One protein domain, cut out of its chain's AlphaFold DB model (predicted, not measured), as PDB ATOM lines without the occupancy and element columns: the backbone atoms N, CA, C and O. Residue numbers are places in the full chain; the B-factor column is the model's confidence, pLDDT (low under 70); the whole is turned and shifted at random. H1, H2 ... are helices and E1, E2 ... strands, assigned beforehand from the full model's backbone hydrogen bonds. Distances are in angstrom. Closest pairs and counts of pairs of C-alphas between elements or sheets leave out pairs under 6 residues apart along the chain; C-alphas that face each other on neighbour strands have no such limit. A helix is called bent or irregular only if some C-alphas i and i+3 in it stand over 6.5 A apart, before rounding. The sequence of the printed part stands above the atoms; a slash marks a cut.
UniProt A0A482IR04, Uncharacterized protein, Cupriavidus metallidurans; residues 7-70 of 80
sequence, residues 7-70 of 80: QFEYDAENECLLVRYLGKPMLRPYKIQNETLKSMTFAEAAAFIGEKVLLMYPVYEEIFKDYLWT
ATOM      1  N   GLN A   7     210.272 250.588 228.528       91.25
ATOM      2  CA  GLN A   7     210.920 249.389 228.018       91.25
ATOM      3  C   GLN A   7     210.787 248.278 229.055       91.25
ATOM      4  O   GLN A   7     211.039 248.499 230.242       91.25
ATOM      5  N   PHE A   8     210.416 247.099 228.568       93.12
ATOM      6  CA  PHE A   8     210.310 245.872 229.338       93.12
ATOM      7  C   PHE A   8     211.374 244.887 228.859       93.12
ATOM      8  O   PHE A   8     211.671 244.812 227.666       93.12
ATOM      9  N   GLU A   9     211.962 244.151 229.790       94.88
ATOM     10  CA  GLU A   9     212.959 243.116 229.530       94.88
ATOM     11  C   GLU A   9     212.798 242.030 230.591       94.88
ATOM     12  O   GLU A   9     212.662 242.349 231.769       94.88
ATOM     13  N   TYR A  10     212.782 240.761 230.190       96.06
ATOM     14  CA  TYR A  10     212.706 239.657 231.141       96.06
ATOM     15  C   TYR A  10     214.111 239.169 231.501       96.06
ATOM     16  O   TYR A  10     214.889 238.811 230.620       96.06
ATOM     17  N   ASP A  11     214.417 239.148 232.795       96.75
ATOM     18  CA  ASP A  11     215.663 238.639 233.362       96.75
ATOM     19  C   ASP A  11     215.404 237.231 233.909       96.75
ATOM     20  O   ASP A  11     214.816 237.063 234.980       96.75
ATOM     21  N   ALA A  12     215.800 236.220 233.134       94.88
ATOM     22  CA  ALA A  12     215.565 234.819 233.466       94.88
ATOM     23  C   ALA A  12     216.440 234.320 234.624       94.88
ATOM     24  O   ALA A  12     216.007 233.439 235.359       94.88
ATOM     25  N   GLU A  13     217.638 234.884 234.810       96.50
ATOM     26  CA  GLU A  13     218.545 234.489 235.896       96.50
ATOM     27  C   GLU A  13     217.994 234.909 237.261       96.50
ATOM     28  O   GLU A  13     218.139 234.188 238.244       96.50
ATOM     29  N   ASN A  14     217.347 236.076 237.312       95.81
ATOM     30  CA  ASN A  14     216.768 236.633 238.533       95.81
ATOM     31  C   ASN A  14     215.240 236.487 238.602       95.81
ATOM     32  O   ASN A  14     214.631 237.077 239.491       95.81
ATOM     33  N   GLU A  15     214.631 235.768 237.656       96.50
ATOM     34  CA  GLU A  15     213.184 235.542 237.539       96.50
ATOM     35  C   GLU A  15     212.327 236.813 237.719       96.50
ATOM     36  O   GLU A  15     211.379 236.848 238.514       96.50
ATOM     37  N   CYS A  16     212.647 237.884 236.984       97.06
ATOM     38  CA  CYS A  16     211.945 239.161 237.136       97.06
ATOM     39  C   CYS A  16     211.767 239.952 235.833       97.06
ATOM     40  O   CYS A  16     212.550 239.841 234.891       97.06
ATOM     41  N   LEU A  17     210.739 240.806 235.799       96.69
ATOM     42  CA  LEU A  17     210.562 241.821 234.764       96.69
ATOM     43  C   LEU A  17     211.357 243.074 235.121       96.69
ATOM     44  O   LEU A  17     211.139 243.681 236.173       96.69
ATOM     45  N   LEU A  18     212.223 243.509 234.218       96.06
ATOM     46  CA  LEU A  18     212.908 244.788 234.290       96.06
ATOM     47  C   LEU A  18     212.087 245.853 233.564       96.06
ATOM     48  O   LEU A  18     211.745 245.702 232.392       96.06
ATOM     49  N   VAL A  19     211.810 246.962 234.249       94.12
ATOM     50  CA  VAL A  19     211.047 248.096 233.711       94.12
ATOM     51  C   VAL A  19     211.921 249.348 233.699       94.12
ATOM     52  O   VAL A  19     212.410 249.792 234.743       94.12
ATOM     53  N   ARG A  20     212.115 249.942 232.515       92.06
ATOM     54  CA  ARG A  20     212.897 251.175 232.312       92.06
ATOM     55  C   ARG A  20     212.040 252.266 231.682       92.06
ATOM     56  O   ARG A  20     211.333 252.024 230.709       92.06
ATOM     57  N   TYR A  21     212.151 253.490 232.187       89.44
ATOM     58  CA  TYR A  21     211.486 254.657 231.611       89.44
ATOM     59  C   TYR A  21     212.491 255.443 230.767       89.44
ATOM     60  O   TYR A  21     213.357 256.120 231.314       89.44
ATOM     61  N   LEU A  22     212.358 255.402 229.440       84.31
ATOM     62  CA  LEU A  22     213.327 255.999 228.505       84.31
ATOM     63  C   LEU A  22     213.443 257.530 228.633       84.31
ATOM     64  O   LEU A  22     214.440 258.122 228.230       84.31
ATOM     65  N   GLY A  23     212.431 258.176 229.217       82.12
ATOM     66  CA  GLY A  23     212.411 259.616 229.478       82.12
ATOM     67  C   GLY A  23     212.881 260.037 230.872       82.12
ATOM     68  O   GLY A  23     212.852 261.231 231.163       82.12
ATOM     69  N   LYS A  24     213.265 259.103 231.754       81.75
ATOM     70  CA  LYS A  24     213.730 259.418 233.112       81.75
ATOM     71  C   LYS A  24     215.153 258.890 233.307       81.75
ATOM     72  O   LYS A  24     215.384 257.714 233.048       81.75
ATOM     73  N   PRO A  25     216.108 259.709 233.782       79.31
ATOM     74  CA  PRO A  25     217.415 259.197 234.168       79.31
ATOM     75  C   PRO A  25     217.236 258.265 235.372       79.31
ATOM     76  O   PRO A  25     216.779 258.689 236.432       79.31
ATOM     77  N   MET A  26     217.551 256.984 235.192       81.56
ATOM     78  CA  MET A  26     217.455 255.965 236.241       81.56
ATOM     79  C   MET A  26     218.783 255.224 236.315       81.56
ATOM     80  O   MET A  26     219.299 254.778 235.294       81.56
ATOM     81  N   LEU A  27     219.326 255.075 237.526       83.06
ATOM     82  CA  LEU A  27     220.565 254.322 237.749       83.06
ATOM     83  C   LEU A  27     220.365 252.813 237.554       83.06
ATOM     84  O   LEU A  27     221.311 252.109 237.216       83.06
ATOM     85  N   ARG A  28     219.147 252.308 237.801       86.56
ATOM     86  CA  ARG A  28     218.781 250.890 237.692       86.56
ATOM     87  C   ARG A  28     217.324 250.744 237.231       86.56
ATOM     88  O   ARG A  28     216.517 251.616 237.558       86.56
ATOM     89  N   PRO A  29     216.980 249.669 236.496       90.19
ATOM     90  CA  PRO A  29     215.590 249.332 236.197       90.19
ATOM     91  C   PRO A  29     214.813 248.998 237.476       90.19
ATOM     92  O   PRO A  29     215.389 248.498 238.447       90.19
ATOM     93  N   TYR A  30     213.498 249.210 237.451       92.94
ATOM     94  CA  TYR A  30     212.614 248.598 238.444       92.94
ATOM     95  C   TYR A  30     212.512 247.102 238.169       92.94
ATOM     96  O   TYR A  30     212.485 246.698 237.009       92.94
ATOM     97  N   LYS A  31     212.447 246.297 239.230       96.06
ATOM     98  CA  LYS A  31     212.324 244.841 239.140       96.06
ATOM     99  C   LYS A  31     210.968 244.407 239.678       96.06
ATOM    100  O   LYS A  31     210.629 244.765 240.804       96.06
ATOM    101  N   ILE A  32     210.227 243.633 238.897       96.19
ATOM    102  CA  ILE A  32     208.974 242.999 239.317       96.19
ATOM    103  C   ILE A  32     209.219 241.497 239.345       96.19
ATOM    104  O   ILE A  32     209.434 240.889 238.301       96.19
ATOM    105  N   GLN A  33     209.249 240.918 240.542       97.19
ATOM    106  CA  GLN A  33     209.559 239.503 240.730       97.19
ATOM    107  C   GLN A  33     208.417 238.620 240.229       97.19
ATOM    108  O   GLN A  33     207.244 238.947 240.430       97.19
ATOM    109  N   ASN A  34     208.748 237.463 239.654       95.31
ATOM    110  CA  ASN A  34     207.742 236.475 239.271       95.31
ATOM    111  C   ASN A  34     206.893 236.042 240.472       95.31
ATOM    112  O   ASN A  34     205.698 235.823 240.319       95.31
ATOM    113  N   GLU A  35     207.478 235.961 241.672       94.25
ATOM    114  CA  GLU A  35     206.747 235.666 242.912       94.25
ATOM    115  C   GLU A  35     205.627 236.674 243.193       94.25
ATOM    116  O   GLU A  35     204.531 236.278 243.584       94.25
ATOM    117  N   THR A  36     205.865 237.964 242.926       93.56
ATOM    118  CA  THR A  36     204.845 239.014 243.067       93.56
ATOM    119  C   THR A  36     203.688 238.805 242.095       93.56
ATOM    120  O   THR A  36     202.538 239.035 242.449       93.56
ATOM    121  N   LEU A  37     203.974 238.354 240.872       92.38
ATOM    122  CA  LEU A  37     202.946 238.088 239.866       92.38
ATOM    123  C   LEU A  37     202.193 236.782 240.159       92.38
ATOM    124  O   LEU A  37     200.980 236.730 240.002       92.38
ATOM    125  N   LYS A  38     202.882 235.749 240.655       90.81
ATOM    126  CA  LYS A  38     202.288 234.458 241.050       90.81
ATOM    127  C   LYS A  38     201.291 234.579 242.205       90.81
ATOM    128  O   LYS A  38     200.427 233.717 242.337       90.81
ATOM    129  N   SER A  39     201.405 235.609 243.049       90.38
ATOM    130  CA  SER A  39     200.438 235.869 244.121       90.38
ATOM    131  C   SER A  39     199.199 236.647 243.661       90.38
ATOM    132  O   SER A  39     198.340 236.939 244.488       90.38
ATOM    133  N   MET A  40     199.129 237.025 242.383       90.62
ATOM    134  CA  MET A  40     198.008 237.743 241.777       90.62
ATOM    135  C   MET A  40     197.206 236.806 240.868       90.62
ATOM    136  O   MET A  40     197.728 235.837 240.317       90.62
ATOM    137  N   THR A  41     195.932 237.123 240.662       90.19
ATOM    138  CA  THR A  41     195.160 236.606 239.527       90.19
ATOM    139  C   THR A  41     195.660 237.215 238.213       90.19
ATOM    140  O   THR A  41     196.326 238.255 238.210       90.19
ATOM    141  N   PHE A  42     195.309 236.615 237.068       89.94
ATOM    142  CA  PHE A  42     195.663 237.196 235.767       89.94
ATOM    143  C   PHE A  42     195.108 238.617 235.603       89.94
ATOM    144  O   PHE A  42     195.832 239.502 235.159       89.94
ATOM    145  N   ALA A  43     193.861 238.863 236.019       90.06
ATOM    146  CA  ALA A  43     193.247 240.190 235.945       90.06
ATOM    147  C   ALA A  43     194.005 241.245 236.778       90.06
ATOM    148  O   ALA A  43     194.235 242.360 236.309       90.06
ATOM    149  N   GLU A  44     194.439 240.895 237.992       91.94
ATOM    150  CA  GLU A  44     195.231 241.785 238.853       91.94
ATOM    151  C   GLU A  44     196.617 242.062 238.263       91.94
ATOM    152  O   GLU A  44     197.043 243.217 238.191       91.94
ATOM    153  N   ALA A  45     197.302 241.026 237.773       92.88
ATOM    154  CA  ALA A  45     198.596 241.180 237.120       92.88
ATOM    155  C   ALA A  45     198.484 242.019 235.833       92.88
ATOM    156  O   ALA A  45     199.322 242.886 235.576       92.88
ATOM    157  N   ALA A  46     197.420 241.819 235.050       92.25
ATOM    158  CA  ALA A  46     197.140 242.578 233.837       92.25
ATOM    159  C   ALA A  46     196.865 244.057 234.143       92.25
ATOM    160  O   ALA A  46     197.348 244.926 233.419       92.25
ATOM    161  N   ALA A  47     196.155 244.357 235.232       91.88
ATOM    162  CA  ALA A  47     195.964 245.727 235.703       91.88
ATOM    163  C   ALA A  47     197.270 246.358 236.221       91.88
ATOM    164  O   ALA A  47     197.469 247.565 236.082       91.88
ATOM    165  N   PHE A  48     198.164 245.553 236.802       92.62
ATOM    166  CA  PHE A  48     199.408 246.026 237.403       92.62
ATOM    167  C   PHE A  48     200.512 246.325 236.376       92.62
ATOM    168  O   PHE A  48     201.099 247.407 236.411       92.62
ATOM    169  N   ILE A  49     200.798 245.394 235.458       91.38
ATOM    170  CA  ILE A  49     201.900 245.524 234.478       91.38
ATOM    171  C   ILE A  49     201.446 245.608 233.020       91.38
ATOM    172  O   ILE A  49     202.260 245.887 232.140       91.38
ATOM    173  N   GLY A  50     200.153 245.427 232.761       91.56
ATOM    174  CA  GLY A  50     199.568 245.441 231.427       91.56
ATOM    175  C   GLY A  50     199.434 244.039 230.834       91.56
ATOM    176  O   GLY A  50     200.404 243.294 230.724       91.56
ATOM    177  N   GLU A  51     198.237 243.714 230.353       91.06
ATOM    178  CA  GLU A  51     197.922 242.429 229.713       91.06
ATOM    179  C   GLU A  51     198.869 242.093 228.553       91.06
ATOM    180  O   GLU A  51     199.399 240.991 228.466       91.06
ATOM    181  N   LYS A  52     199.172 243.074 227.694       89.62
ATOM    182  CA  LYS A  52     200.103 242.879 226.573       89.62
ATOM    183  C   LYS A  52     201.487 242.437 227.039       89.62
ATOM    184  O   LYS A  52     202.134 241.674 226.341       89.62
ATOM    185  N   VAL A  53     201.944 242.907 228.201       91.56
ATOM    186  CA  VAL A  53     203.238 242.501 228.760       91.56
ATOM    187  C   VAL A  53     203.188 241.044 229.198       91.56
ATOM    188  O   VAL A  53     204.092 240.290 228.856       91.56
ATOM    189  N   LEU A  54     202.112 240.626 229.867       91.81
ATOM    190  CA  LEU A  54     201.904 239.224 230.237       91.81
ATOM    191  C   LEU A  54     201.882 238.301 229.014       91.81
ATOM    192  O   LEU A  54     202.499 237.246 229.036       91.81
ATOM    193  N   LEU A  55     201.231 238.716 227.930       88.31
ATOM    194  CA  LEU A  55     201.121 237.905 226.714       88.31
ATOM    195  C   LEU A  55     202.385 237.923 225.834       88.31
ATOM    196  O   LEU A  55     202.524 237.089 224.947       88.31
ATOM    197  N   MET A  56     203.305 238.872 226.036       90.81
ATOM    198  CA  MET A  56     204.539 238.969 225.240       90.81
ATOM    199  C   MET A  56     205.642 238.012 225.703       90.81
ATOM    200  O   MET A  56     206.511 237.669 224.900       90.81
ATOM    201  N   TYR A  57     205.656 237.622 226.981       92.19
ATOM    202  CA  TYR A  57     206.717 236.785 227.538       92.19
ATOM    203  C   TYR A  57     206.182 235.386 227.875       92.19
ATOM    204  O   TYR A  57     205.326 235.271 228.755       92.19
ATOM    205  N   PRO A  58     206.739 234.312 227.279       91.19
ATOM    206  CA  PRO A  58     206.252 232.942 227.482       91.19
ATOM    207  C   PRO A  58     206.210 232.486 228.947       91.19
ATOM    208  O   PRO A  58     205.375 231.677 229.337       91.19
ATOM    209  N   VAL A  59     207.094 233.018 229.794       93.12
ATOM    210  CA  VAL A  59     207.107 232.697 231.230       93.12
ATOM    211  C   VAL A  59     205.824 233.132 231.945       93.12
ATOM    212  O   VAL A  59     205.371 232.448 232.860       93.12
ATOM    213  N   TYR A  60     205.219 234.248 231.535       91.69
ATOM    214  CA  TYR A  60     203.976 234.731 232.129       91.69
ATOM    215  C   TYR A  60     202.773 233.965 231.598       91.69
ATOM    216  O   TYR A  60     201.858 233.694 232.369       91.69
ATOM    217  N   GLU A  61     202.807 233.538 230.336       87.38
ATOM    218  CA  GLU A  61     201.827 232.588 229.815       87.38
ATOM    219  C   GLU A  61     201.812 231.309 230.661       87.38
ATOM    220  O   GLU A  61     200.749 230.895 231.104       87.38
ATOM    221  N   GLU A  62     202.977 230.749 230.998       88.94
ATOM    222  CA  GLU A  62     203.064 229.554 231.848       88.94
ATOM    223  C   GLU A  62     202.597 229.810 233.293       88.94
ATOM    224  O   GLU A  62     201.887 228.985 233.869       88.94
ATOM    225  N   ILE A  63     202.949 230.958 233.889       89.62
ATOM    226  CA  ILE A  63     202.509 231.339 235.246       89.62
ATOM    227  C   ILE A  63     200.984 231.468 235.321       89.62
ATOM    228  O   ILE A  63     200.378 231.047 236.307       89.62
ATOM    229  N   PHE A  64     200.372 232.047 234.289       89.00
ATOM    230  CA  PHE A  64     198.946 232.348 234.256       89.00
ATOM    231  C   PHE A  64     198.130 231.389 233.386       89.00
ATOM    232  O   PHE A  64     196.941 231.634 233.184       89.00
ATOM    233  N   LYS A  65     198.717 230.285 232.907       85.38
ATOM    234  CA  LYS A  65     198.060 229.346 231.983       85.38
ATOM    235  C   LYS A  65     196.702 228.890 232.493       85.38
ATOM    236  O   LYS A  65     195.744 228.848 231.737       85.38
ATOM    237  N   ASP A  66     196.599 228.651 233.796       79.25
ATOM    238  CA  ASP A  66     195.387 228.171 234.454       79.25
ATOM    239  C   ASP A  66     194.256 229.225 234.473       79.25
ATOM    240  O   ASP A  66     193.088 228.880 234.622       79.25
ATOM    241  N   TYR A  67     194.589 230.507 234.296       75.00
ATOM    242  CA  TYR A  67     193.648 231.631 234.269       75.00
ATOM    243  C   TYR A  67     193.238 232.025 232.846       75.00
ATOM    244  O   TYR A  67     192.104 232.467 232.648       75.00
ATOM    245  N   LEU A  68     194.135 231.865 231.866       68.94
ATOM    246  CA  LEU A  68     193.929 232.273 230.468       68.94
ATOM    247  C   LEU A  68     192.765 231.538 229.782       68.94
ATOM    248  O   LEU A  68     192.174 232.066 228.846       68.94
ATOM    249  N   TRP A  69     192.396 230.350 230.267       66.50
ATOM    250  CA  TRP A  69     191.276 229.557 229.741       66.50
ATOM    251  C   TRP A  69     189.937 229.831 230.441       66.50
ATOM    252  O   TRP A  69     188.966 229.111 230.216       66.50
ATOM    253  N   THR A  70     189.870 230.851 231.301       66.50
ATOM    254  CA  THR A  70     188.644 231.219 232.021       66.50
ATOM    255  C   THR A  70     188.044 232.497 231.456       66.50
ATOM    256  O   THR A  70     188.768 233.450 231.183       66.50
TER     257      THR A  70
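What this domain is: This is residues 7 to 70 of the 80 residues of an uncharacterized protein of Cupriavidus metallidurans (UniProt A0A482IR04). A small three-stranded sheet, E1 to E3, makes one end of an elongated domain, and a cluster of four short helices, H1 to H4, makes the other. The 64 printed residues run E1 E2 E3 H1 H2 H3 H4; the sheet's order is E1 - E2 - E3, antiparallel, a meander, each strand the antiparallel neighbour of the one before. The class is mixed, helices and strands; the whole is compact, with a radius of gyration of the C-alphas of 12.1 A, and spans 40 by 23 by 18 A.

Where its parts are: E2, residues 16 to 21, is 16.5 A long. E1, residues 7 to 11, is 12.9 A and begins at C-alpha 7 (210.920, 249.389, 228.018); E3, residues 30 to 33, is 9.9 A. H1 is residues 34 to 38, 6.1 A; H2 is 42 to 49, 10.5 A; H3 is 51 to 56, 8.7 A. H4, residues 58 to 68, is 12.7 A, ends at C-alpha 68 (193.929, 232.273, 230.468), and is irregular: C-alphas 63 and 66 are 7.8 A apart.

How they stand to each other: E1 and E2 form a hairpin, with N 9 and O 18 within hydrogen-bond range at 3.0 A. E2 and E3 form another, with N 17 and O 32 at 2.8 A. H1 only grazes the sheet, with residues 34 to 37. H2 and H3 touch only at the corner, about perpendicular at 88 degrees; their closest C-alphas, Ala 46 and Leu 54, are 6.8 A apart. H2 and H4 only just touch, with 3 pairs of C-alphas within 8 A, the closest Phe 42 and Phe 64 at 6.0 A. H4 is apart from E1, E2 and E3. In H1, H2 and H3 every O i to N i+4 pair is within hydrogen-bond range; in H4, 5 of 7.

The domain as a whole: The farthest C-alphas, Pro 25 and Thr 70, are 40.2 A apart. The printed part has no cut and no long link. Residues 68 to 70 are under pLDDT 70.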